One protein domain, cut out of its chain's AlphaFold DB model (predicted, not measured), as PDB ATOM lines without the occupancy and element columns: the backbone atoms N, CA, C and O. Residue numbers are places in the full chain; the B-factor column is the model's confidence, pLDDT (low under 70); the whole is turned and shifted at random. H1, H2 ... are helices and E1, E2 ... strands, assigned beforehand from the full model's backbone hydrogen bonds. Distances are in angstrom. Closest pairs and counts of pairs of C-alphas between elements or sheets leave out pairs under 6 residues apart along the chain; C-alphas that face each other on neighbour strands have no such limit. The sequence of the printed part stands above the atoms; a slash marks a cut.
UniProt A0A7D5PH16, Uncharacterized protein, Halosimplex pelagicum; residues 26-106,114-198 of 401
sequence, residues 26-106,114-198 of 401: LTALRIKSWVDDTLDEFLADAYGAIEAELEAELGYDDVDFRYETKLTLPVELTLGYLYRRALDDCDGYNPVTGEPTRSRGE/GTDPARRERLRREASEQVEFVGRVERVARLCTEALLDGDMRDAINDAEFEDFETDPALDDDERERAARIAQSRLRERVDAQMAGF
ATOM      1  N   LEU A  26      42.042 -17.802  35.514       84.12
ATOM      2  CA  LEU A  26      43.206 -17.350  36.280       84.12
ATOM      3  C   LEU A  26      43.837 -16.080  35.696       84.12
ATOM      4  O   LEU A  26      44.696 -15.475  36.338       84.12
ATOM      5  N   THR A  27      43.447 -15.680  34.482       85.38
ATOM      6  CA  THR A  27      43.919 -14.427  33.878       85.38
ATOM      7  C   THR A  27      43.306 -13.233  34.594       85.38
ATOM      8  O   THR A  27      44.009 -12.245  34.785       85.38
ATOM      9  N   ALA A  28      42.070 -13.368  35.085       85.12
ATOM     10  CA  ALA A  28      41.405 -12.387  35.934       85.12
ATOM     11  C   ALA A  28      42.280 -11.902  37.102       85.12
ATOM     12  O   ALA A  28      42.363 -10.707  37.344       85.12
ATOM     13  N   LEU A  29      43.014 -12.800  37.772       86.69
ATOM     14  CA  LEU A  29      43.907 -12.422  38.878       86.69
ATOM     15  C   LEU A  29      45.073 -11.528  38.431       86.69
ATOM     16  O   LEU A  29      45.522 -10.677  39.189       86.69
ATOM     17  N   ARG A  30      45.581 -11.729  37.209       90.44
ATOM     18  CA  ARG A  30      46.640 -10.877  36.645       90.44
ATOM     19  C   ARG A  30      46.090  -9.544  36.182       90.44
ATOM     20  O   ARG A  30      46.732  -8.534  36.413       90.44
ATOM     21  N   ILE A  31      44.918  -9.563  35.549       91.00
ATOM     22  CA  ILE A  31      44.237  -8.341  35.131       91.00
ATOM     23  C   ILE A  31      43.930  -7.486  36.353       91.00
ATOM     24  O   ILE A  31      44.285  -6.320  36.332       91.00
ATOM     25  N   LYS A  32      43.397  -8.076  37.433       88.31
ATOM     26  CA  LYS A  32      43.201  -7.371  38.701       88.31
ATOM     27  C   LYS A  32      44.493  -6.702  39.171       88.31
ATOM     28  O   LYS A  32      44.481  -5.511  39.404       88.31
ATOM     29  N   SER A  33      45.606  -7.438  39.224       90.88
ATOM     30  CA  SER A  33      46.897  -6.850  39.614       90.88
ATOM     31  C   SER A  33      47.288  -5.652  38.743       90.88
ATOM     32  O   SER A  33      47.763  -4.668  39.278       90.88
ATOM     33  N   TRP A  34      47.086  -5.716  37.424       94.94
ATOM     34  CA  TRP A  34      47.398  -4.589  36.535       94.94
ATOM     35  C   TRP A  34      46.447  -3.408  36.704       94.94
ATOM     36  O   TRP A  34      46.864  -2.271  36.523       94.94
ATOM     37  N   VAL A  35      45.174  -3.672  37.002       94.00
ATOM     38  CA  VAL A  35      44.186  -2.638  37.321       94.00
ATOM     39  C   VAL A  35      44.559  -1.941  38.625       94.00
ATOM     40  O   VAL A  35      44.626  -0.717  38.624       94.00
ATOM     41  N   ASP A  36      44.857  -2.712  39.676       92.12
ATOM     42  CA  ASP A  36      45.304  -2.199  40.975       92.12
ATOM     43  C   ASP A  36      46.566  -1.318  40.768       92.12
ATOM     44  O   ASP A  36      46.555  -0.147  41.130       92.12
ATOM     45  N   ASP A  37      47.589  -1.812  40.045       95.31
ATOM     46  CA  ASP A  37      48.807  -1.038  39.726       95.31
ATOM     47  C   ASP A  37      48.497   0.262  38.941       95.31
ATOM     48  O   ASP A  37      49.099   1.306  39.181       95.31
ATOM     49  N   THR A  38      47.559   0.213  37.985       96.69
ATOM     50  CA  THR A  38      47.176   1.382  37.168       96.69
ATOM     51  C   THR A  38      46.469   2.444  38.014       96.69
ATOM     52  O   THR A  38      46.719   3.638  37.845       96.69
ATOM     53  N   LEU A  39      45.566   2.028  38.905       95.00
ATOM     54  CA  LEU A  39      44.863   2.955  39.788       95.00
ATOM     55  C   LEU A  39      45.794   3.557  40.828       95.00
ATOM     56  O   LEU A  39      45.725   4.764  41.036       95.00
ATOM     57  N   ASP A  40      46.709   2.770  41.395       94.81
ATOM     58  CA  ASP A  40      47.743   3.281  42.297       94.81
ATOM     59  C   ASP A  40      48.567   4.389  41.619       94.81
ATOM     60  O   ASP A  40      48.838   5.423  42.227       94.81
ATOM     61  N   GLU A  41      48.909   4.233  40.333       96.62
ATOM     62  CA  GLU A  41      49.577   5.286  39.556       96.62
ATOM     63  C   GLU A  41      48.694   6.532  39.362       96.62
ATOM     64  O   GLU A  41      49.189   7.659  39.436       96.62
ATOM     65  N   PHE A  42      47.390   6.365  39.114       96.56
ATOM     66  CA  PHE A  42      46.469   7.500  38.965       96.56
ATOM     67  C   PHE A  42      46.318   8.275  40.275       96.56
ATOM     68  O   PHE A  42      46.387   9.507  40.261       96.56
ATOM     69  N   LEU A  43      46.152   7.560  41.389       95.50
ATOM     70  CA  LEU A  43      46.023   8.130  42.727       95.50
ATOM     71  C   LEU A  43      47.316   8.818  43.159       95.50
ATOM     72  O   LEU A  43      47.265   9.967  43.584       95.50
ATOM     73  N   ALA A  44      48.476   8.189  42.959       95.94
ATOM     74  CA  ALA A  44      49.769   8.796  43.275       95.94
ATOM     75  C   ALA A  44      49.999  10.107  42.503       95.94
ATOM     76  O   ALA A  44      50.471  11.092  43.070       95.94
ATOM     77  N   ASP A  45      49.619  10.162  41.221       96.81
ATOM     78  CA  ASP A  45      49.722  11.383  40.414       96.81
ATOM     79  C   ASP A  45      48.742  12.489  40.858       96.81
ATOM     80  O   ASP A  45      49.013  13.681  40.651       96.81
ATOM     81  N   ALA A  46      47.571  12.118  41.382       96.44
ATOM     82  CA  ALA A  46      46.570  13.052  41.892       96.44
ATOM     83  C   ALA A  46      46.969  13.586  43.273       96.44
ATOM     84  O   ALA A  46      47.051  14.804  43.453       96.44
ATOM     85  N   TYR A  47      47.296  12.693  44.208       97.19
ATOM     86  CA  TYR A  47      47.716  13.029  45.567       97.19
ATOM     87  C   TYR A  47      49.035  13.789  45.571       97.19
ATOM     88  O   TYR A  47      49.083  14.856  46.167       97.19
ATOM     89  N   GLY A  48      50.028  13.401  44.765       97.44
ATOM     90  CA  GLY A  48      51.276  14.163  44.648       97.44
ATOM     91  C   GLY A  48      51.084  15.616  44.184       97.44
ATOM     92  O   GLY A  48      51.875  16.498  44.515       97.44
ATOM     93  N   ALA A  49      50.015  15.910  43.433       97.25
ATOM     94  CA  ALA A  49      49.670  17.286  43.072       97.25
ATOM     95  C   ALA A  49      48.944  18.043  44.194       97.25
ATOM     96  O   ALA A  49      49.050  19.268  44.253       97.25
ATOM     97  N   ILE A  50      48.203  17.338  45.050       97.81
ATOM     98  CA  ILE A  50      47.563  17.891  46.248       97.81
ATOM     99  C   ILE A  50      48.627  18.186  47.306       97.81
ATOM    100  O   ILE A  50      48.683  19.309  47.794       97.81
ATOM    101  N   GLU A  51      49.512  17.232  47.590       98.25
ATOM    102  CA  GLU A  51      50.630  17.351  48.535       98.25
ATOM    103  C   GLU A  51      51.486  18.580  48.228       98.25
ATOM    104  O   GLU A  51      51.661  19.443  49.086       98.25
ATOM    105  N   ALA A  52      51.897  18.750  46.967       97.19
ATOM    106  CA  ALA A  52      52.674  19.913  46.538       97.19
ATOM    107  C   ALA A  52      51.951  21.259  46.764       97.19
ATOM    108  O   ALA A  52      52.596  22.282  47.009       97.19
ATOM    109  N   GLU A  53      50.618  21.290  46.663       97.25
ATOM    110  CA  GLU A  53      49.820  22.492  46.931       97.25
ATOM    111  C   GLU A  53      49.655  22.721  48.444       97.25
ATOM    112  O   GLU A  53      49.775  23.853  48.913       97.25
ATOM    113  N   LEU A  54      49.451  21.653  49.223       96.69
ATOM    114  CA  LEU A  54      49.375  21.703  50.685       96.69
ATOM    115  C   LEU A  54      50.688  22.194  51.299       96.69
ATOM    116  O   LEU A  54      50.666  23.098  52.133       96.69
ATOM    117  N   GLU A  55      51.833  21.674  50.854       96.50
ATOM    118  CA  GLU A  55      53.167  22.133  51.260       96.50
ATOM    119  C   GLU A  55      53.328  23.643  51.042       96.50
ATOM    120  O   GLU A  55      53.750  24.380  51.940       96.50
ATOM    121  N   ALA A  56      52.927  24.131  49.864       95.62
ATOM    122  CA  ALA A  56      53.031  25.539  49.507       95.62
ATOM    123  C   ALA A  56      52.106  26.445  50.342       95.62
ATOM    124  O   ALA A  56      52.516  27.535  50.753       95.62
ATOM    125  N   GLU A  57      50.869  26.013  50.594       95.88
ATOM    126  CA  GLU A  57      49.823  26.818  51.239       95.88
ATOM    127  C   GLU A  57      49.838  26.756  52.773       95.88
ATOM    128  O   GLU A  57      49.445  27.726  53.444       95.88
ATOM    129  N   LEU A  58      50.267  25.627  53.337       93.44
ATOM    130  CA  LEU A  58      50.337  25.381  54.780       93.44
ATOM    131  C   LEU A  58      51.760  25.557  55.337       93.44
ATOM    132  O   LEU A  58      51.924  25.815  56.526       93.44
ATOM    133  N   GLY A  59      52.790  25.528  54.482       92.12
ATOM    134  CA  GLY A  59      54.178  25.783  54.873       92.12
ATOM    135  C   GLY A  59      54.893  24.578  55.489       92.12
ATOM    136  O   GLY A  59      55.818  24.770  56.284       92.12
ATOM    137  N   TYR A  60      54.465  23.365  55.136       91.94
ATOM    138  CA  TYR A  60      55.149  22.114  55.466       91.94
ATOM    139  C   TYR A  60      56.237  21.800  54.427       91.94
ATOM    140  O   TYR A  60      56.125  22.192  53.268       91.94
ATOM    141  N   ASP A  61      57.307  21.125  54.857       90.25
ATOM    142  CA  ASP A  61      58.411  20.719  53.969       90.25
ATOM    143  C   ASP A  61      58.100  19.428  53.181       90.25
ATOM    144  O   ASP A  61      58.755  19.181  52.171       90.25
ATOM    145  N   ASP A  62      57.183  18.601  53.695       94.44
ATOM    146  CA  ASP A  62      56.762  17.294  53.170       94.44
ATOM    147  C   ASP A  62      55.371  16.989  53.752       94.44
ATOM    148  O   ASP A  62      55.171  17.175  54.962       94.44
ATOM    149  N   VAL A  63      54.419  16.575  52.913       95.75
ATOM    150  CA  VAL A  63      53.069  16.145  53.322       95.75
ATOM    151  C   VAL A  63      52.715  14.852  52.585       95.75
ATOM    152  O   VAL A  63      52.720  14.849  51.363       95.75
ATOM    153  N   ASP A  64      52.375  13.780  53.308       96.62
ATOM    154  CA  ASP A  64      51.729  12.576  52.743       96.62
ATOM    155  C   ASP A  64      50.217  12.771  52.854       96.62
ATOM    156  O   ASP A  64      49.713  12.950  53.965       96.62
ATOM    157  N   PHE A  65      49.502  12.784  51.731       96.38
ATOM    158  CA  PHE A  65      48.052  12.966  51.687       96.38
ATOM    159  C   PHE A  65      47.362  11.668  51.286       96.38
ATOM    160  O   PHE A  65      47.714  11.029  50.292       96.38
ATOM    161  N   ARG A  66      46.316  11.301  52.028       94.00
ATOM    162  CA  ARG A  66      45.428  10.196  51.669       94.00
ATOM    163  C   ARG A  66      43.982  10.600  51.849       94.00
ATOM    164  O   ARG A  66      43.648  11.435  52.681       94.00
ATOM    165  N   TYR A  67      43.147   9.972  51.040       92.75
ATOM    166  CA  TYR A  67      41.712  10.117  51.115       92.75
ATOM    167  C   TYR A  67      41.082   8.731  51.025       92.75
ATOM    168  O   TYR A  67      41.349   7.995  50.070       92.75
ATOM    169  N   GLU A  68      40.316   8.352  52.042       81.81
ATOM    170  CA  GLU A  68      39.607   7.075  52.059       81.81
ATOM    171  C   GLU A  68      38.332   7.204  51.217       81.81
ATOM    172  O   GLU A  68      37.463   8.010  51.514       81.81
ATOM    173  N   THR A  69      38.231   6.436  50.128       80.06
ATOM    174  CA  THR A  69      37.019   6.396  49.299       80.06
ATOM    175  C   THR A  69      36.714   4.979  48.843       80.06
ATOM    176  O   THR A  69      37.615   4.183  48.555       80.06
ATOM    177  N   LYS A  70      35.422   4.668  48.726       71.94
ATOM    178  CA  LYS A  70      34.919   3.386  48.211       71.94
ATOM    179  C   LYS A  70      34.510   3.474  46.726       71.94
ATOM    180  O   LYS A  70      34.147   2.462  46.124       71.94
ATOM    181  N   LEU A  71      34.605   4.655  46.099       78.31
ATOM    182  CA  LEU A  71      34.027   4.935  44.775       78.31
ATOM    183  C   LEU A  71      34.897   4.545  43.563       78.31
ATOM    184  O   LEU A  71      34.479   4.766  42.428       78.31
ATOM    185  N   THR A  72      36.080   3.940  43.734       83.69
ATOM    186  CA  THR A  72      36.954   3.556  42.597       83.69
ATOM    187  C   THR A  72      36.587   2.223  41.946       83.69
ATOM    188  O   THR A  72      36.944   1.982  40.788       83.69
ATOM    189  N   LEU A  73      35.832   1.368  42.644       83.94
ATOM    190  CA  LEU A  73      35.433   0.041  42.165       83.94
ATOM    191  C   LEU A  73      34.827   0.040  40.742       83.94
ATOM    192  O   LEU A  73      35.181  -0.830  39.944       83.94
ATOM    193  N   PRO A  74      33.958   0.985  40.345       86.12
ATOM    194  CA  PRO A  74      33.397   0.983  38.999       86.12
ATOM    195  C   PRO A  74      34.461   1.188  37.903       86.12
ATOM    196  O   PRO A  74      34.405   0.551  36.839       86.12
ATOM    197  N   VAL A  75      35.480   2.012  38.178       92.19
ATOM    198  CA  VAL A  75      36.634   2.203  37.286       92.19
ATOM    199  C   VAL A  75      37.456   0.917  37.205       92.19
ATOM    200  O   VAL A  75      37.825   0.511  36.102       92.19
ATOM    201  N   GLU A  76      37.684   0.235  38.334       91.12
ATOM    202  CA  GLU A  76      38.404  -1.049  38.381       91.12
ATOM    203  C   GLU A  76      37.773  -2.092  37.457       91.12
ATOM    204  O   GLU A  76      38.455  -2.731  36.648       91.12
ATOM    205  N   LEU A  77      36.451  -2.252  37.554       89.81
ATOM    206  CA  LEU A  77      35.704  -3.226  36.760       89.81
ATOM    207  C   LEU A  77      35.772  -2.901  35.269       89.81
ATOM    208  O   LEU A  77      35.995  -3.794  34.445       89.81
ATOM    209  N   THR A  78      35.647  -1.620  34.924       92.50
ATOM    210  CA  THR A  78      35.702  -1.146  33.537       92.50
ATOM    211  C   THR A  78      37.098  -1.306  32.939       92.50
ATOM    212  O   THR A  78      37.239  -1.813  31.824       92.50
ATOM    213  N   LEU A  79      38.150  -0.961  33.688       94.75
ATOM    214  CA  LEU A  79      39.535  -1.208  33.285       94.75
ATOM    215  C   LEU A  79      39.795  -2.701  33.088       94.75
ATOM    216  O   LEU A  79      40.335  -3.096  32.055       94.75
ATOM    217  N   GLY A  80      39.364  -3.544  34.027       92.31
ATOM    218  CA  GLY A  80      39.535  -4.990  33.931       92.31
ATOM    219  C   GLY A  80      38.878  -5.577  32.680       92.31
ATOM    220  O   GLY A  80      39.499  -6.360  31.951       92.31
ATOM    221  N   TYR A  81      37.653  -5.144  32.386       91.62
ATOM    222  CA  TYR A  81      36.919  -5.517  31.180       91.62
ATOM    223  C   TYR A  81      37.648  -5.104  29.893       91.62
ATOM    224  O   TYR A  81      37.860  -5.912  28.984       91.62
ATOM    225  N   LEU A  82      38.108  -3.856  29.823       94.25
ATOM    226  CA  LEU A  82      38.758  -3.323  28.627       94.25
ATOM    227  C   LEU A  82      40.182  -3.874  28.445       94.25
ATOM    228  O   LEU A  82      40.603  -4.125  27.313       94.25
ATOM    229  N   TYR A  83      40.905  -4.156  29.531       94.75
ATOM    230  CA  TYR A  83      42.185  -4.867  29.494       94.75
ATOM    231  C   TYR A  83      42.010  -6.292  28.982       94.75
ATOM    232  O   TYR A  83      42.788  -6.734  28.135       94.75
ATOM    233  N   ARG A  84      40.973  -7.002  29.439       91.56
ATOM    234  CA  ARG A  84      40.631  -8.334  28.929       91.56
ATOM    235  C   ARG A  84      40.416  -8.311  27.421       91.56
ATOM    236  O   ARG A  84      41.084  -9.059  26.709       91.56
ATOM    237  N   ARG A  85      39.571  -7.398  26.944       91.38
ATOM    238  CA  ARG A  85      39.302  -7.200  25.516       91.38
ATOM    239  C   ARG A  85      40.585  -6.935  24.723       91.38
ATOM    240  O   ARG A  85      40.841  -7.594  23.720       91.38
ATOM    241  N   ALA A  86      41.438  -6.030  25.208       93.00
ATOM    242  CA  ALA A  86      42.710  -5.719  24.558       93.00
ATOM    243  C   ALA A  86      43.658  -6.931  24.487       93.00
ATOM    244  O   ALA A  86      44.387  -7.088  23.509       93.00
ATOM    245  N   LEU A  87      43.657  -7.784  25.516       91.38
ATOM    246  CA  LEU A  87      44.460  -9.008  25.562       91.38
ATOM    247  C   LEU A  87      43.929 -10.088  24.623       91.38
ATOM    248  O   LEU A  87      44.725 -10.803  24.024       91.38
ATOM    249  N   ASP A  88      42.611 -10.229  24.499       89.38
ATOM    250  CA  ASP A  88      42.013 -11.240  23.627       89.38
ATOM    251  C   ASP A  88      42.217 -10.936  22.140       89.38
ATOM    252  O   ASP A  88      42.395 -11.873  21.351       89.38
ATOM    253  N   ASP A  89      42.305  -9.648  21.803       88.56
ATOM    254  CA  ASP A  89      42.601  -9.133  20.465       88.56
ATOM    255  C   ASP A  89      44.110  -9.051  20.155       88.56
ATOM    256  O   ASP A  89      44.497  -8.635  19.059       88.56
ATOM    257  N   CYS A  90      44.985  -9.447  21.089       87.31
ATOM    258  CA  CYS A  90      46.435  -9.375  20.927       87.31
ATOM    259  C   CYS A  90      47.102 -10.751  21.068       87.31
ATOM    260  O   CYS A  90      46.896 -11.469  22.045       87.31
ATOM    261  N   ASP A  91      47.959 -11.125  20.111       84.50
ATOM    262  CA  ASP A  91      48.719 -12.378  20.169       84.50
ATOM    263  C   ASP A  91      50.219 -12.127  20.363       84.50
ATOM    264  O   ASP A  91      50.841 -11.345  19.647       84.50
ATOM    265  N   GLY A  92      50.830 -12.811  21.333       84.38
ATOM    266  CA  GLY A  92      52.277 -12.742  21.584       84.38
ATOM    267  C   GLY A  92      52.795 -11.418  22.167       84.38
ATOM    268  O   GLY A  92      54.000 -11.293  22.404       84.38
ATOM    269  N   TYR A  93      51.925 -10.452  22.450       89.75
ATOM    270  CA  TYR A  93      52.244  -9.196  23.123       89.75
ATOM    271  C   TYR A  93      51.165  -8.865  24.158       89.75
ATOM    272  O   TYR A  93      50.003  -9.213  23.982       89.75
ATOM    273  N   ASN A  94      51.550  -8.237  25.264       92.12
ATOM    274  CA  ASN A  94      50.618  -7.703  26.246       92.12
ATOM    275  C   ASN A  94      50.549  -6.179  26.068       92.12
ATOM    276  O   ASN A  94      51.532  -5.503  26.382       92.12
ATOM    277  N   PRO A  95      49.426  -5.626  25.574       93.62
ATOM    278  CA  PRO A  95      49.291  -4.189  25.365       93.62
ATOM    279  C   PRO A  95      49.211  -3.387  26.670       93.62
ATOM    280  O   PRO A  95      49.537  -2.208  26.633       93.62
ATOM    281  N   VAL A  96      48.859  -4.027  27.792       93.56
ATOM    282  CA  VAL A  96      48.777  -3.418  29.132       93.56
ATOM    283  C   VAL A  96      50.173  -3.260  29.738       93.56
ATOM    284  O   VAL A  96      50.598  -2.168  30.077       93.56
ATOM    285  N   THR A  97      50.954  -4.342  29.800       91.44
ATOM    286  CA  THR A  97      52.296  -4.306  30.429       91.44
ATOM    287  C   THR A  97      53.421  -3.913  29.467       91.44
ATOM    288  O   THR A  97      54.559  -3.683  29.874       91.44
ATOM    289  N   GLY A  98      53.150  -3.898  28.161       88.50
ATOM    290  CA  GLY A  98      54.160  -3.678  27.126       88.50
ATOM    291  C   GLY A  98      55.161  -4.831  26.958       88.50
ATOM    292  O   GLY A  98      56.213  -4.668  26.322       88.50
ATOM    293  N   GLU A  99      54.866  -5.998  27.534       86.81
ATOM    294  CA  GLU A  99      55.756  -7.153  27.521       86.81
ATOM    295  C   GLU A  99      55.383  -8.183  26.443       86.81
ATOM    296  O   GLU A  99      54.204  -8.458  26.214       86.81
ATOM    297  N   PRO A 100      56.371  -8.824  25.786       83.44
ATOM    298  CA  PRO A 100      56.110  -9.987  24.945       83.44
ATOM    299  C   PRO A 100      55.464 -11.123  25.747       83.44
ATOM    300  O   PRO A 100      55.962 -11.512  26.805       83.44
ATOM    301  N   THR A 101      54.408 -11.721  25.204       80.25
ATOM    302  CA  THR A 101      53.735 -12.889  25.784       80.25
ATOM    303  C   THR A 101      53.950 -14.128  24.924       80.25
ATOM    304  O   THR A 101      54.678 -14.129  23.927       80.25
ATOM    305  N   ARG A 102      53.374 -15.253  25.352       73.81
ATOM    306  CA  ARG A 102      53.361 -16.470  24.540       73.81
ATOM    307  C   ARG A 102      52.260 -16.346  23.496       73.81
ATOM    308  O   ARG A 102      51.115 -16.133  23.875       73.81
ATOM    309  N   SER A 103      52.601 -16.563  22.230       68.25
ATOM    310  CA  SER A 103      51.603 -16.668  21.168       68.25
ATOM    311  C   SER A 103      50.713 -17.899  21.363       68.25
ATOM    312  O   SER A 103      51.186 -18.974  21.764       68.25
ATOM    313  N   ARG A 104      49.420 -17.761  21.061       63.78
ATOM    314  CA  ARG A 104      48.438 -18.850  21.047       63.78
ATOM    315  C   ARG A 104      48.869 -19.887  19.999       63.78
ATOM    316  O   ARG A 104      48.733 -19.687  18.799       63.78
ATOM    317  N   GLY A 105      49.389 -21.029  20.461       54.34
ATOM    318  CA  GLY A 105      49.703 -22.190  19.614       54.34
ATOM    319  C   GLY A 105      51.188 -22.501  19.393       54.34
ATOM    320  O   GLY A 105      51.494 -23.514  18.763       54.34
ATOM    321  N   GLU A 106      52.124 -21.715  19.935       54.06
ATOM    322  CA  GLU A 106      53.551 -22.064  19.869       54.06
ATOM    323  C   GLU A 106      53.982 -23.015  20.999       54.06
ATOM    324  O   GLU A 106      53.717 -22.802  22.185       54.06
ATOM    325  N   GLY A 114      62.486 -12.993  26.040       51.84
ATOM    326  CA  GLY A 114      61.635 -11.869  26.473       51.84
ATOM    327  C   GLY A 114      62.361 -10.517  26.540       51.84
ATOM    328  O   GLY A 114      61.718  -9.474  26.641       51.84
ATOM    329  N   THR A 115      63.696 -10.528  26.457       59.34
ATOM    330  CA  THR A 115      64.559  -9.350  26.630       59.34
ATOM    331  C   THR A 115      65.142  -8.796  25.331       59.34
ATOM    332  O   THR A 115      65.893  -7.831  25.407       59.34
ATOM    333  N   ASP A 116      64.860  -9.374  24.153       77.19
ATOM    334  CA  ASP A 116      65.319  -8.806  22.872       77.19
ATOM    335  C   ASP A 116      64.525  -7.522  22.550       77.19
ATOM    336  O   ASP A 116      63.343  -7.610  22.185       77.19
ATOM    337  N   PRO A 117      65.148  -6.326  22.624       81.75
ATOM    338  CA  PRO A 117      64.450  -5.069  22.376       81.75
ATOM    339  C   PRO A 117      63.916  -4.980  20.944       81.75
ATOM    340  O   PRO A 117      62.867  -4.383  20.716       81.75
ATOM    341  N   ALA A 118      64.591  -5.603  19.972       84.94
ATOM    342  CA  ALA A 118      64.159  -5.579  18.579       84.94
ATOM    343  C   ALA A 118      62.911  -6.442  18.353       84.94
ATOM    344  O   ALA A 118      62.069  -6.099  17.524       84.94
ATOM    345  N   ARG A 119      62.780  -7.563  19.075       82.69
ATOM    346  CA  ARG A 119      61.564  -8.383  19.071       82.69
ATOM    347  C   ARG A 119      60.413  -7.663  19.764       82.69
ATOM    348  O   ARG A 119      59.336  -7.605  19.180       82.69
ATOM    349  N   ARG A 120      60.649  -7.092  20.951       84.56
ATOM    350  CA  ARG A 120      59.636  -6.317  21.689       84.56
ATOM    351  C   ARG A 120      59.086  -5.176  20.838       84.56
ATOM    352  O   ARG A 120      57.880  -5.036  20.717       84.56
ATOM    353  N   GLU A 121      59.964  -4.420  20.193       87.31
ATOM    354  CA  GLU A 121      59.574  -3.301  19.338       87.31
ATOM    355  C   GLU A 121      58.795  -3.746  18.087       87.31
ATOM    356  O   GLU A 121      57.851  -3.074  17.683       87.31
ATOM    357  N   ARG A 122      59.138  -4.889  17.472       89.00
ATOM    358  CA  ARG A 122      58.324  -5.443  16.371       89.00
ATOM    359  C   ARG A 122      56.923  -5.819  16.843       89.00
ATOM    360  O   ARG A 122      55.962  -5.370  16.234       89.00
ATOM    361  N   LEU A 123      56.828  -6.579  17.934       88.69
ATOM    362  CA  LEU A 123      55.552  -7.007  18.509       88.69
ATOM    363  C   LEU A 123      54.695  -5.811  18.941       88.69
ATOM    364  O   LEU A 123      53.506  -5.780  18.659       88.69
ATOM    365  N   ARG A 124      55.309  -4.775  19.528       88.81
ATOM    366  CA  ARG A 124      54.631  -3.517  19.868       88.81
ATOM    367  C   ARG A 124      54.034  -2.830  18.638       88.81
ATOM    368  O   ARG A 124      52.931  -2.309  18.720       88.81
ATOM    369  N   ARG A 125      54.754  -2.804  17.510       90.50
ATOM    370  CA  ARG A 125      54.223  -2.241  16.254       90.50
ATOM    371  C   ARG A 125      53.116  -3.095  15.657       90.50
ATOM    372  O   ARG A 125      52.200  -2.542  15.071       90.50
ATOM    373  N   GLU A 126      53.219  -4.414  15.770       91.62
ATOM    374  CA  GLU A 126      52.169  -5.336  15.327       91.62
ATOM    375  C   GLU A 126      50.900  -5.184  16.182       91.62
ATOM    376  O   GLU A 126      49.801  -5.260  15.647       91.62
ATOM    377  N   ALA A 127      51.054  -4.875  17.473       92.69
ATOM    378  CA  ALA A 127      49.980  -4.614  18.431       92.69
ATOM    379  C   ALA A 127      49.641  -3.118  18.599       92.69
ATOM    380  O   ALA A 127      49.114  -2.718  19.641       92.69
ATOM    381  N   SER A 128      49.984  -2.254  17.633       94.38
ATOM    382  CA  SER A 128      49.884  -0.798  17.820       94.38
ATOM    383  C   SER A 128      48.457  -0.326  18.094       94.38
ATOM    384  O   SER A 128      48.266   0.567  18.911       94.38
ATOM    385  N   GLU A 129      47.461  -0.942  17.457       94.94
ATOM    386  CA  GLU A 129      46.046  -0.601  17.650       94.94
ATOM    387  C   GLU A 129      45.588  -0.892  19.087       94.94
ATOM    388  O   GLU A 129      44.922  -0.058  19.699       94.94
ATOM    389  N   GLN A 130      46.002  -2.028  19.657       95.31
ATOM    390  CA  GLN A 130      45.689  -2.421  21.033       95.31
ATOM    391  C   GLN A 130      46.443  -1.559  22.049       95.31
ATOM    392  O   GLN A 130      45.875  -1.189  23.070       95.31
ATOM    393  N   VAL A 131      47.694  -1.179  21.764       95.69
ATOM    394  CA  VAL A 131      48.453  -0.238  22.608       95.69
ATOM    395  C   VAL A 131      47.799   1.146  22.613       95.69
ATOM    396  O   VAL A 131      47.659   1.764  23.664       95.69
ATOM    397  N   GLU A 132      47.368   1.645  21.453       96.25
ATOM    398  CA  GLU A 132      46.638   2.913  21.366       96.25
ATOM    399  C   GLU A 132      45.261   2.838  22.032       96.25
ATOM    400  O   GLU A 132      44.809   3.832  22.604       96.25
ATOM    401  N   PHE A 133      44.593   1.685  21.954       97.06
ATOM    402  CA  PHE A 133      43.335   1.424  22.644       97.06
ATOM    403  C   PHE A 133      43.512   1.464  24.162       97.06
ATOM    404  O   PHE A 133      42.849   2.277  24.797       97.06
ATOM    405  N   VAL A 134      44.447   0.689  24.725       97.81
ATOM    406  CA  VAL A 134      44.757   0.703  26.167       97.81
ATOM    407  C   VAL A 134      45.103   2.117  26.631       97.81
ATOM    408  O   VAL A 134      44.500   2.616  27.572       97.81
ATOM    409  N   GLY A 135      45.948   2.839  25.888       97.25
ATOM    410  CA  GLY A 135      46.273   4.220  26.242       97.25
ATOM    411  C   GLY A 135      45.079   5.185  26.173       97.25
ATOM    412  O   GLY A 135      45.081   6.196  26.870       97.25
ATOM    413  N   ARG A 136      44.062   4.943  25.328       96.88
ATOM    414  CA  ARG A 136      42.800   5.717  25.358       96.88
ATOM    415  C   ARG A 136      41.967   5.358  26.585       96.88
ATOM    416  O   ARG A 136      41.458   6.268  27.229       96.88
ATOM    417  N   VAL A 137      41.857   4.065  26.882       98.12
ATOM    418  CA  VAL A 137      41.135   3.520  28.038       98.12
ATOM    419  C   VAL A 137      41.674   4.105  29.338       98.12
ATOM    420  O   VAL A 137      40.908   4.701  30.085       98.12
ATOM    421  N   GLU A 138      42.985   4.040  29.556       98.19
ATOM    422  CA  GLU A 138      43.642   4.576  30.755       98.19
ATOM    423  C   GLU A 138      43.443   6.089  30.908       98.19
ATOM    424  O   GLU A 138      43.249   6.577  32.017       98.19
ATOM    425  N   ARG A 139      43.428   6.853  29.805       97.50
ATOM    426  CA  ARG A 139      43.162   8.301  29.871       97.50
ATOM    427  C   ARG A 139      41.745   8.617  30.336       97.50
ATOM    428  O   ARG A 139      41.578   9.543  31.122       97.50
ATOM    429  N   VAL A 140      40.741   7.893  29.840       97.81
ATOM    430  CA  VAL A 140      39.354   8.086  30.295       97.81
ATOM    431  C   VAL A 140      39.207   7.604  31.734       97.81
ATOM    432  O   VAL A 140      38.666   8.329  32.554       97.81
ATOM    433  N   ALA A 141      39.768   6.439  32.067       97.38
ATOM    434  CA  ALA A 141      39.732   5.892  33.420       97.38
ATOM    435  C   ALA A 141      40.360   6.836  34.456       97.38
ATOM    436  O   ALA A 141      39.796   7.019  35.532       97.38
ATOM    437  N   ARG A 142      41.480   7.489  34.121       97.50
ATOM    438  CA  ARG A 142      42.103   8.512  34.970       97.50
ATOM    439  C   ARG A 142      41.178   9.704  35.199       97.50
ATOM    440  O   ARG A 142      41.006  10.116  36.341       97.50
ATOM    441  N   LEU A 143      40.568  10.227  34.133       96.81
ATOM    442  CA  LEU A 143      39.594  11.311  34.244       96.81
ATOM    443  C   LEU A 143      38.421  10.905  35.146       96.81
ATOM    444  O   LEU A 143      38.056  11.668  36.030       96.81
ATOM    445  N   CYS A 144      37.861   9.710  34.948       95.62
ATOM    446  CA  CYS A 144      36.772   9.191  35.773       95.62
ATOM    447  C   CYS A 144      37.192   9.034  37.240       95.62
ATOM    448  O   CYS A 144      36.446   9.443  38.117       95.62
ATOM    449  N   THR A 145      38.392   8.514  37.511       95.38
ATOM    450  CA  THR A 145      38.921   8.355  38.879       95.38
ATOM    451  C   THR A 145      39.035   9.704  39.587       95.38
ATOM    452  O   THR A 145      38.522   9.867  40.690       95.38
ATOM    453  N   GLU A 146      39.658  10.697  38.945       95.62
ATOM    454  CA  GLU A 146      39.804  12.038  39.530       95.62
ATOM    455  C   GLU A 146      38.456  12.766  39.662       95.62
ATOM    456  O   GLU A 146      38.261  13.506  40.619       95.62
ATOM    457  N   ALA A 147      37.511  12.543  38.743       93.56
ATOM    458  CA  ALA A 147      36.171  13.123  38.814       93.56
ATOM    459  C   ALA A 147      35.318  12.515  39.939       93.56
ATOM    460  O   ALA A 147      34.588  13.244  40.606       93.56
ATOM    461  N   LEU A 148      35.427  11.202  40.169       92.31
ATOM    462  CA  LEU A 148      34.769  10.523  41.288       92.31
ATOM    463  C   LEU A 148      35.309  11.040  42.620       92.31
ATOM    464  O   LEU A 148      34.527  11.432  43.475       92.31
ATOM    465  N   LEU A 149      36.636  11.133  42.751       93.31
ATOM    466  CA  LEU A 149      37.283  11.714  43.928       93.31
ATOM    467  C   LEU A 149      36.893  13.187  44.154       93.31
ATOM    468  O   LEU A 149      36.704  13.589  45.295       93.31
ATOM    469  N   ASP A 150      36.763  14.001  43.098       93.38
ATOM    470  CA  ASP A 150      36.311  15.399  43.230       93.38
ATOM    471  C   ASP A 150      34.875  15.486  43.752       93.38
ATOM    472  O   ASP A 150      34.580  16.337  44.593       93.38
ATOM    473  N   GLY A 151      33.993  14.621  43.242       89.50
ATOM    474  CA  GLY A 151      32.617  14.505  43.715       89.50
ATOM    475  C   GLY A 151      32.563  14.136  45.193       89.50
ATOM    476  O   GLY A 151      31.984  14.882  45.974       89.50
ATOM    477  N   ASP A 152      33.256  13.063  45.563       90.31
ATOM    478  CA  ASP A 152      33.294  12.523  46.924       90.31
ATOM    479  C   ASP A 152      33.855  13.537  47.933       90.31
ATOM    480  O   ASP A 152      33.211  13.873  48.921       90.31
ATOM    481  N   MET A 153      35.005  14.154  47.624       93.69
ATOM    482  CA  MET A 153      35.594  15.185  48.486       93.69
ATOM    483  C   MET A 153      34.682  16.402  48.642       93.69
ATOM    484  O   MET A 153      34.698  17.065  49.680       93.69
ATOM    485  N   ARG A 154      33.927  16.764  47.598       91.56
ATOM    486  CA  ARG A 154      32.976  17.877  47.671       91.56
ATOM    487  C   ARG A 154      31.819  17.543  48.608       91.56
ATOM    488  O   ARG A 154      31.411  18.438  49.348       91.56
ATOM    489  N   ASP A 155      31.327  16.312  48.574       87.62
ATOM    490  CA  ASP A 155      30.252  15.844  49.447       87.62
ATOM    491  C   ASP A 155      30.734  15.798  50.907       87.62
ATOM    492  O   ASP A 155      30.170  16.507  51.742       87.62
ATOM    493  N   ALA A 156      31.890  15.181  51.181       90.12
ATOM    494  CA  ALA A 156      32.502  15.166  52.514       90.12
ATOM    495  C   ALA A 156      32.724  16.584  53.091       90.12
ATOM    496  O   ALA A 156      32.466  16.859  54.265       90.12
ATOM    497  N   ILE A 157      33.147  17.552  52.265       92.25
ATOM    498  CA  ILE A 157      33.288  18.958  52.694       92.25
ATOM    499  C   ILE A 157      31.934  19.600  53.028       92.25
ATOM    500  O   ILE A 157      31.870  20.428  53.943       92.25
ATOM    501  N   ASN A 158      30.876  19.287  52.276       87.69
ATOM    502  CA  ASN A 158      29.539  19.828  52.527       87.69
ATOM    503  C   ASN A 158      28.950  19.283  53.835       87.69
ATOM    504  O   ASN A 158      28.305  20.047  54.558       87.69
ATOM    505  N   ASP A 159      29.252  18.025  54.154       85.44
ATOM    506  CA  ASP A 159      28.792  17.333  55.361       85.44
ATOM    507  C   ASP A 159      29.730  17.522  56.570       85.44
ATOM    508  O   ASP A 159      29.408  17.133  57.692       85.44
ATOM    509  N   ALA A 160      30.838  18.250  56.381       90.19
ATOM    510  CA  ALA A 160      31.873  18.515  57.384       90.19
ATOM    511  C   ALA A 160      32.596  17.250  57.896       90.19
ATOM    512  O   ALA A 160      33.135  17.238  59.009       90.19
ATOM    513  N   GLU A 161      32.674  16.223  57.053       88.56
ATOM    514  CA  GLU A 161      33.376  14.955  57.264       88.56
ATOM    515  C   GLU A 161      34.861  15.111  56.913       88.56
ATOM    516  O   GLU A 161      35.395  14.592  55.938       88.56
ATOM    517  N   PHE A 162      35.574  15.914  57.704       92.31
ATOM    518  CA  PHE A 162      36.995  16.169  57.449       92.31
ATOM    519  C   PHE A 162      37.908  15.013  57.878       92.31
ATOM    520  O   PHE A 162      39.115  15.097  57.670       92.31
ATOM    521  N   GLU A 163      37.386  13.970  58.526       88.50
ATOM    522  CA  GLU A 163      38.197  12.862  59.040       88.50
ATOM    523  C   GLU A 163      38.780  11.957  57.955       88.50
ATOM    524  O   GLU A 163      39.884  11.455  58.160       88.50
ATOM    525  N   ASP A 164      38.150  11.895  56.781       90.62
ATOM    526  CA  ASP A 164      38.637  11.129  55.626       90.62
ATOM    527  C   ASP A 164      39.856  11.767  54.942       90.62
ATOM    528  O   ASP A 164      40.533  11.137  54.129       90.62
ATOM    529  N   PHE A 165      40.168  13.027  55.270       94.94
ATOM    530  CA  PHE A 165      41.326  13.757  54.752       94.94
ATOM    531  C   PHE A 165      42.543  13.524  55.656       94.94
ATOM    532  O   PHE A 165      42.898  14.350  56.509       94.94
ATOM    533  N   GLU A 166      43.201  12.385  55.463       95.06
ATOM    534  CA  GLU A 166      44.375  11.992  56.233       95.06
ATOM    535  C   GLU A 166      45.653  12.677  55.731       95.06
ATOM    536  O   GLU A 166      45.921  12.777  54.532       95.06
ATOM    537  N   THR A 167      46.476  13.138  56.676       95.56
ATOM    538  CA  THR A 167      47.754  13.809  56.399       95.56
ATOM    539  C   THR A 167      48.848  13.375  57.378       95.56
ATOM    540  O   THR A 167      48.584  13.188  58.570       95.56
ATOM    541  N   ASP A 168      50.088  13.250  56.896       94.62
ATOM    542  CA  ASP A 168      51.300  13.194  57.729       94.62
ATOM    543  C   ASP A 168      52.224  14.369  57.352       94.62
ATOM    544  O   ASP A 168      52.683  14.418  56.210       94.62
ATOM    545  N   PRO A 169      52.495  15.331  58.260       93.12
ATOM    546  CA  PRO A 169      52.067  15.380  59.662       93.12
ATOM    547  C   PRO A 169      50.562  15.606  59.836       93.12
ATOM    548  O   PRO A 169      49.932  16.319  59.063       93.12
ATOM    549  N   ALA A 170      50.011  15.048  60.918       93.38
ATOM    550  CA  ALA A 170      48.604  15.225  61.264       93.38
ATOM    551  C   ALA A 170      48.276  16.701  61.547       93.38
ATOM    552  O   ALA A 170      48.882  17.323  62.427       93.38
ATOM    553  N   LEU A 171      47.280  17.216  60.827       92.62
ATOM    554  CA  LEU A 171      46.775  18.584  60.939       92.62
ATOM    555  C   LEU A 171      45.742  18.735  62.067       92.62
ATOM    556  O   LEU A 171      45.012  17.786  62.394       92.62
ATOM    557  N   ASP A 172      45.673  19.940  62.642       93.00
ATOM    558  CA  ASP A 172      44.567  20.330  63.526       93.00
ATOM    559  C   ASP A 172      43.260  20.563  62.746       93.00
ATOM    560  O   ASP A 172      43.257  20.538  61.518       93.00
ATOM    561  N   ASP A 173      42.136  20.736  63.449       91.94
ATOM    562  CA  ASP A 173      40.808  20.783  62.819       91.94
ATOM    563  C   ASP A 173      40.671  21.938  61.801       91.94
ATOM    564  O   ASP A 173      40.144  21.737  60.706       91.94
ATOM    565  N   ASP A 174      41.201  23.127  62.122       92.38
ATOM    566  CA  ASP A 174      41.140  24.306  61.242       92.38
ATOM    567  C   ASP A 174      42.050  24.117  60.010       92.38
ATOM    568  O   ASP A 174      41.692  24.478  58.881       92.38
ATOM    569  N   GLU A 175      43.246  23.554  60.209       94.81
ATOM    570  CA  GLU A 175      44.169  23.221  59.125       94.81
ATOM    571  C   GLU A 175      43.628  22.099  58.238       94.81
ATOM    572  O   GLU A 175      43.803  22.166  57.021       94.81
ATOM    573  N   ARG A 176      42.938  21.110  58.811       95.44
ATOM    574  CA  ARG A 176      42.349  19.988  58.075       95.44
ATOM    575  C   ARG A 176      41.192  20.433  57.196       95.44
ATOM    576  O   ARG A 176      41.170  20.086  56.019       95.44
ATOM    577  N   GLU A 177      40.300  21.280  57.707       95.88
ATOM    578  CA  GLU A 177      39.252  21.895  56.884       95.88
ATOM    579  C   GLU A 177      39.869  22.694  55.720       95.88
ATOM    580  O   GLU A 177      39.404  22.628  54.575       95.88
ATOM    581  N   ARG A 178      40.945  23.449  55.982       96.31
ATOM    582  CA  ARG A 178      41.657  24.179  54.924       96.31
ATOM    583  C   ARG A 178      42.309  23.223  53.920       96.31
ATOM    584  O   ARG A 178      42.225  23.488  52.721       96.31
ATOM    585  N   ALA A 179      42.927  22.139  54.383       96.50
ATOM    586  CA  ALA A 179      43.560  21.128  53.544       96.50
ATOM    587  C   ALA A 179      42.544  20.431  52.634       96.50
ATOM    588  O   ALA A 179      42.781  20.353  51.432       96.50
ATOM    589  N   ALA A 180      41.383  20.040  53.165       97.06
ATOM    590  CA  ALA A 180      40.294  19.446  52.395       97.06
ATOM    591  C   ALA A 180      39.852  20.360  51.240       97.06
ATOM    592  O   ALA A 180      39.781  19.946  50.082       97.06
ATOM    593  N   ARG A 181      39.660  21.656  51.519       97.38
ATOM    594  CA  ARG A 181      39.294  22.652  50.495       97.38
ATOM    595  C   ARG A 181      40.388  22.852  49.439       97.38
ATOM    596  O   ARG A 181      40.065  23.077  48.272       97.38
ATOM    597  N   ILE A 182      41.665  22.797  49.827       97.62
ATOM    598  CA  ILE A 182      42.798  22.868  48.888       97.62
ATOM    599  C   ILE A 182      42.825  21.618  48.006       97.62
ATOM    600  O   ILE A 182      42.885  21.751  46.782       97.62
ATOM    601  N   ALA A 183      42.725  20.433  48.612       97.44
ATOM    602  CA  ALA A 183      42.709  19.145  47.930       97.44
ATOM    603  C   ALA A 183      41.591  19.082  46.881       97.44
ATOM    604  O   ALA A 183      41.876  18.910  45.694       97.44
ATOM    605  N   GLN A 184      40.345  19.350  47.288       97.12
ATOM    606  CA  GLN A 184      39.187  19.374  46.392       97.12
ATOM    607  C   GLN A 184      39.360  20.410  45.273       97.12
ATOM    608  O   GLN A 184      39.155  20.106  44.099       97.12
ATOM    609  N   SER A 185      39.796  21.636  45.592       97.62
ATOM    610  CA  SER A 185      39.977  22.667  44.561       97.62
ATOM    611  C   SER A 185      41.055  22.284  43.545       97.62
ATOM    612  O   SER A 185      40.872  22.516  42.347       97.62
ATOM    613  N   ARG A 186      42.168  21.695  43.996       97.69
ATOM    614  CA  ARG A 186      43.250  21.243  43.117       97.69
ATOM    615  C   ARG A 186      42.798  20.057  42.261       97.69
ATOM    616  O   ARG A 186      43.114  20.026  41.071       97.69
ATOM    617  N   LEU A 187      42.017  19.134  42.807       95.94
ATOM    618  CA  LEU A 187      41.474  18.017  42.044       95.94
ATOM    619  C   LEU A 187      40.487  18.480  40.961       95.94
ATOM    620  O   LEU A 187      40.658  18.125  39.795       95.94
ATOM    621  N   ARG A 188      39.559  19.389  41.291       95.88
ATOM    622  CA  ARG A 188      38.668  20.032  40.310       95.88
ATOM    623  C   ARG A 188      39.434  20.675  39.155       95.88
ATOM    624  O   ARG A 188      39.100  20.461  37.993       95.88
ATOM    625  N   GLU A 189      40.488  21.439  39.452       96.88
ATOM    626  CA  GLU A 189      41.318  22.066  38.412       96.88
ATOM    627  C   GLU A 189      41.949  21.037  37.466       96.88
ATOM    628  O   GLU A 189      42.086  21.291  36.265       96.88
ATOM    629  N   ARG A 190      42.341  19.870  37.989       96.50
ATOM    630  CA  ARG A 190      42.890  18.786  37.174       96.50
ATOM    631  C   ARG A 190      41.821  18.138  36.305       96.50
ATOM    632  O   ARG A 190      42.081  17.946  35.118       96.50
ATOM    633  N   VAL A 191      40.639  17.854  36.850       95.50
ATOM    634  CA  VAL A 191      39.494  17.327  36.087       95.50
ATOM    635  C   VAL A 191      39.148  18.277  34.937       95.50
ATOM    636  O   VAL A 191      39.101  17.855  33.779       95.50
ATOM    637  N   ASP A 192      39.032  19.578  35.214       94.50
ATOM    638  CA  ASP A 192      38.766  20.608  34.204       94.50
ATOM    639  C   ASP A 192      39.850  20.654  33.113       94.50
ATOM    640  O   ASP A 192      39.552  20.745  31.915       94.50
ATOM    641  N   ALA A 193      41.123  20.565  33.510       95.38
ATOM    642  CA  ALA A 193      42.245  20.546  32.580       95.38
ATOM    643  C   ALA A 193      42.254  19.281  31.706       95.38
ATOM    644  O   ALA A 193      42.522  19.368  30.503       95.38
ATOM    645  N   GLN A 194      41.940  18.116  32.281       95.50
ATOM    646  CA  GLN A 194      41.849  16.850  31.555       95.50
ATOM    647  C   GLN A 194      40.692  16.852  30.555       95.50
ATOM    648  O   GLN A 194      40.885  16.449  29.406       95.50
ATOM    649  N   MET A 195      39.524  17.379  30.941       94.12
ATOM    650  CA  MET A 195      38.341  17.495  30.079       94.12
ATOM    651  C   MET A 195      38.633  18.236  28.766       94.12
ATOM    652  O   MET A 195      38.056  17.907  27.734       94.12
ATOM    653  N   ALA A 196      39.569  19.194  28.754       93.00
ATOM    654  CA  ALA A 196      39.975  19.896  27.531       93.00
ATOM    655  C   ALA A 196      40.640  18.983  26.476       93.00
ATOM    656  O   ALA A 196      40.739  19.360  25.306       93.00
ATOM    657  N   GLY A 197      41.118  17.803  26.881       92.69
ATOM    658  CA  GLY A 197      41.690  16.784  26.003       92.69
ATOM    659  C   GLY A 197      40.663  15.840  25.366       92.69
ATOM    660  O   GLY A 197      41.052  15.022  24.527       92.69
ATOM    661  N   PHE A 198      39.384  15.941  25.737       95.50
ATOM    662  CA  PHE A 198      38.316  15.048  25.292       95.50
ATOM    663  C   PHE A 198      37.273  15.763  24.417       95.50
ATOM    664  O   PHE A 198      37.201  16.991  24.413       95.50
TER     665      PHE A 198
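This is residues 26 to 106 and 114 to 198 of the 401 residues of an uncharacterized protein of Halosimplex pelagicum (UniProt A0A7D5PH16). Three helices make a loose row, H2 and H5 on either side of the long H4, and the equally long H1 crosses over one face of that row. A small two-stranded sheet, E1 and E2, packs on H1 and H5 near one end, while H3 turns off about perpendicular to H4 at the other end, near the unnamed stretch 89 to 106. The printed part has 166 residues, in the order H1, E1, H2, H3, H4, E2, H5; the class is mostly helix and the sheet is antiparallel. The whole is loose, with a radius of gyration of the C-alphas of 19.3 A, and elongated, spanning 63 by 33 by 30 A.

E1, residues 64 to 67, and E2, residues 165 to 168, are antiparallel neighbours at 162 degrees; N 66 and O 166, 2.9 A apart, and N 64 and O 168, 3.0 A, are within hydrogen-bond range. The closest C-alphas of E1 and H1, residues 27 to 58, are those of Phe 65 and Glu 51, 6.0 A apart. Those of E2 and H5, residues 173 to 195, are Phe 165 and Ala 180, 6.2 A. H1 touches H5 with its residues 46 to 58 alone, closest at the C-alphas of Ile 50 and Ala 183, 5.3 A, at a steep tilt of 61 degrees. H1 touches H4, residues 128 to 159, with residues 38 to 46 alone, closest at the C-alphas of Phe 42 and Arg 142, 6.0 A, at a steep tilt of 51 degrees. H1 touches H2, residues 73 to 88, with residues 28 to 39 alone, closest at the C-alphas of Ile 31 and Gly 80, 5.9 A, at a steep tilt of 48 degrees. H4 touches H2 with residues 130 to 145 alone, closest at the C-alphas of Gln 130 and Ala 86, 5.7 A, at a shallow tilt of 3 degrees, opposite ways. H4 touches H5 with residues 143 to 157 alone, closest at the C-alphas of Asp 150 and Gln 184, 5.8 A, at a shallow tilt of 33 degrees, only just short of steep. H2 and H5 are apart. H3, residues 117 to 126, is close to H4 but not clearly touching; the closest C-alphas, of Arg 124 and Val 131, are 7.5 A apart. Every O i to N i+4 pair is within hydrogen-bond range in H2, H3, H4 and H5, and 26 of 28 in H1.

H1 begins at C-alpha 27 (43.919, -14.427, 33.878) and is 45.4 A long. H4 is 46.7 A long, H5 33.0 A and H2 22.7 A. H5 ends at C-alpha 195 (38.341, 17.495, 30.079).

The C-alphas farthest apart, of Glu 106 and Asp 174, are 63.4 A apart. Residues 107 to 113 are not printed, with 14.6 A between C-alphas 106 and 114. Residues 103 to 106 and 114 to 115 have pLDDT under 70.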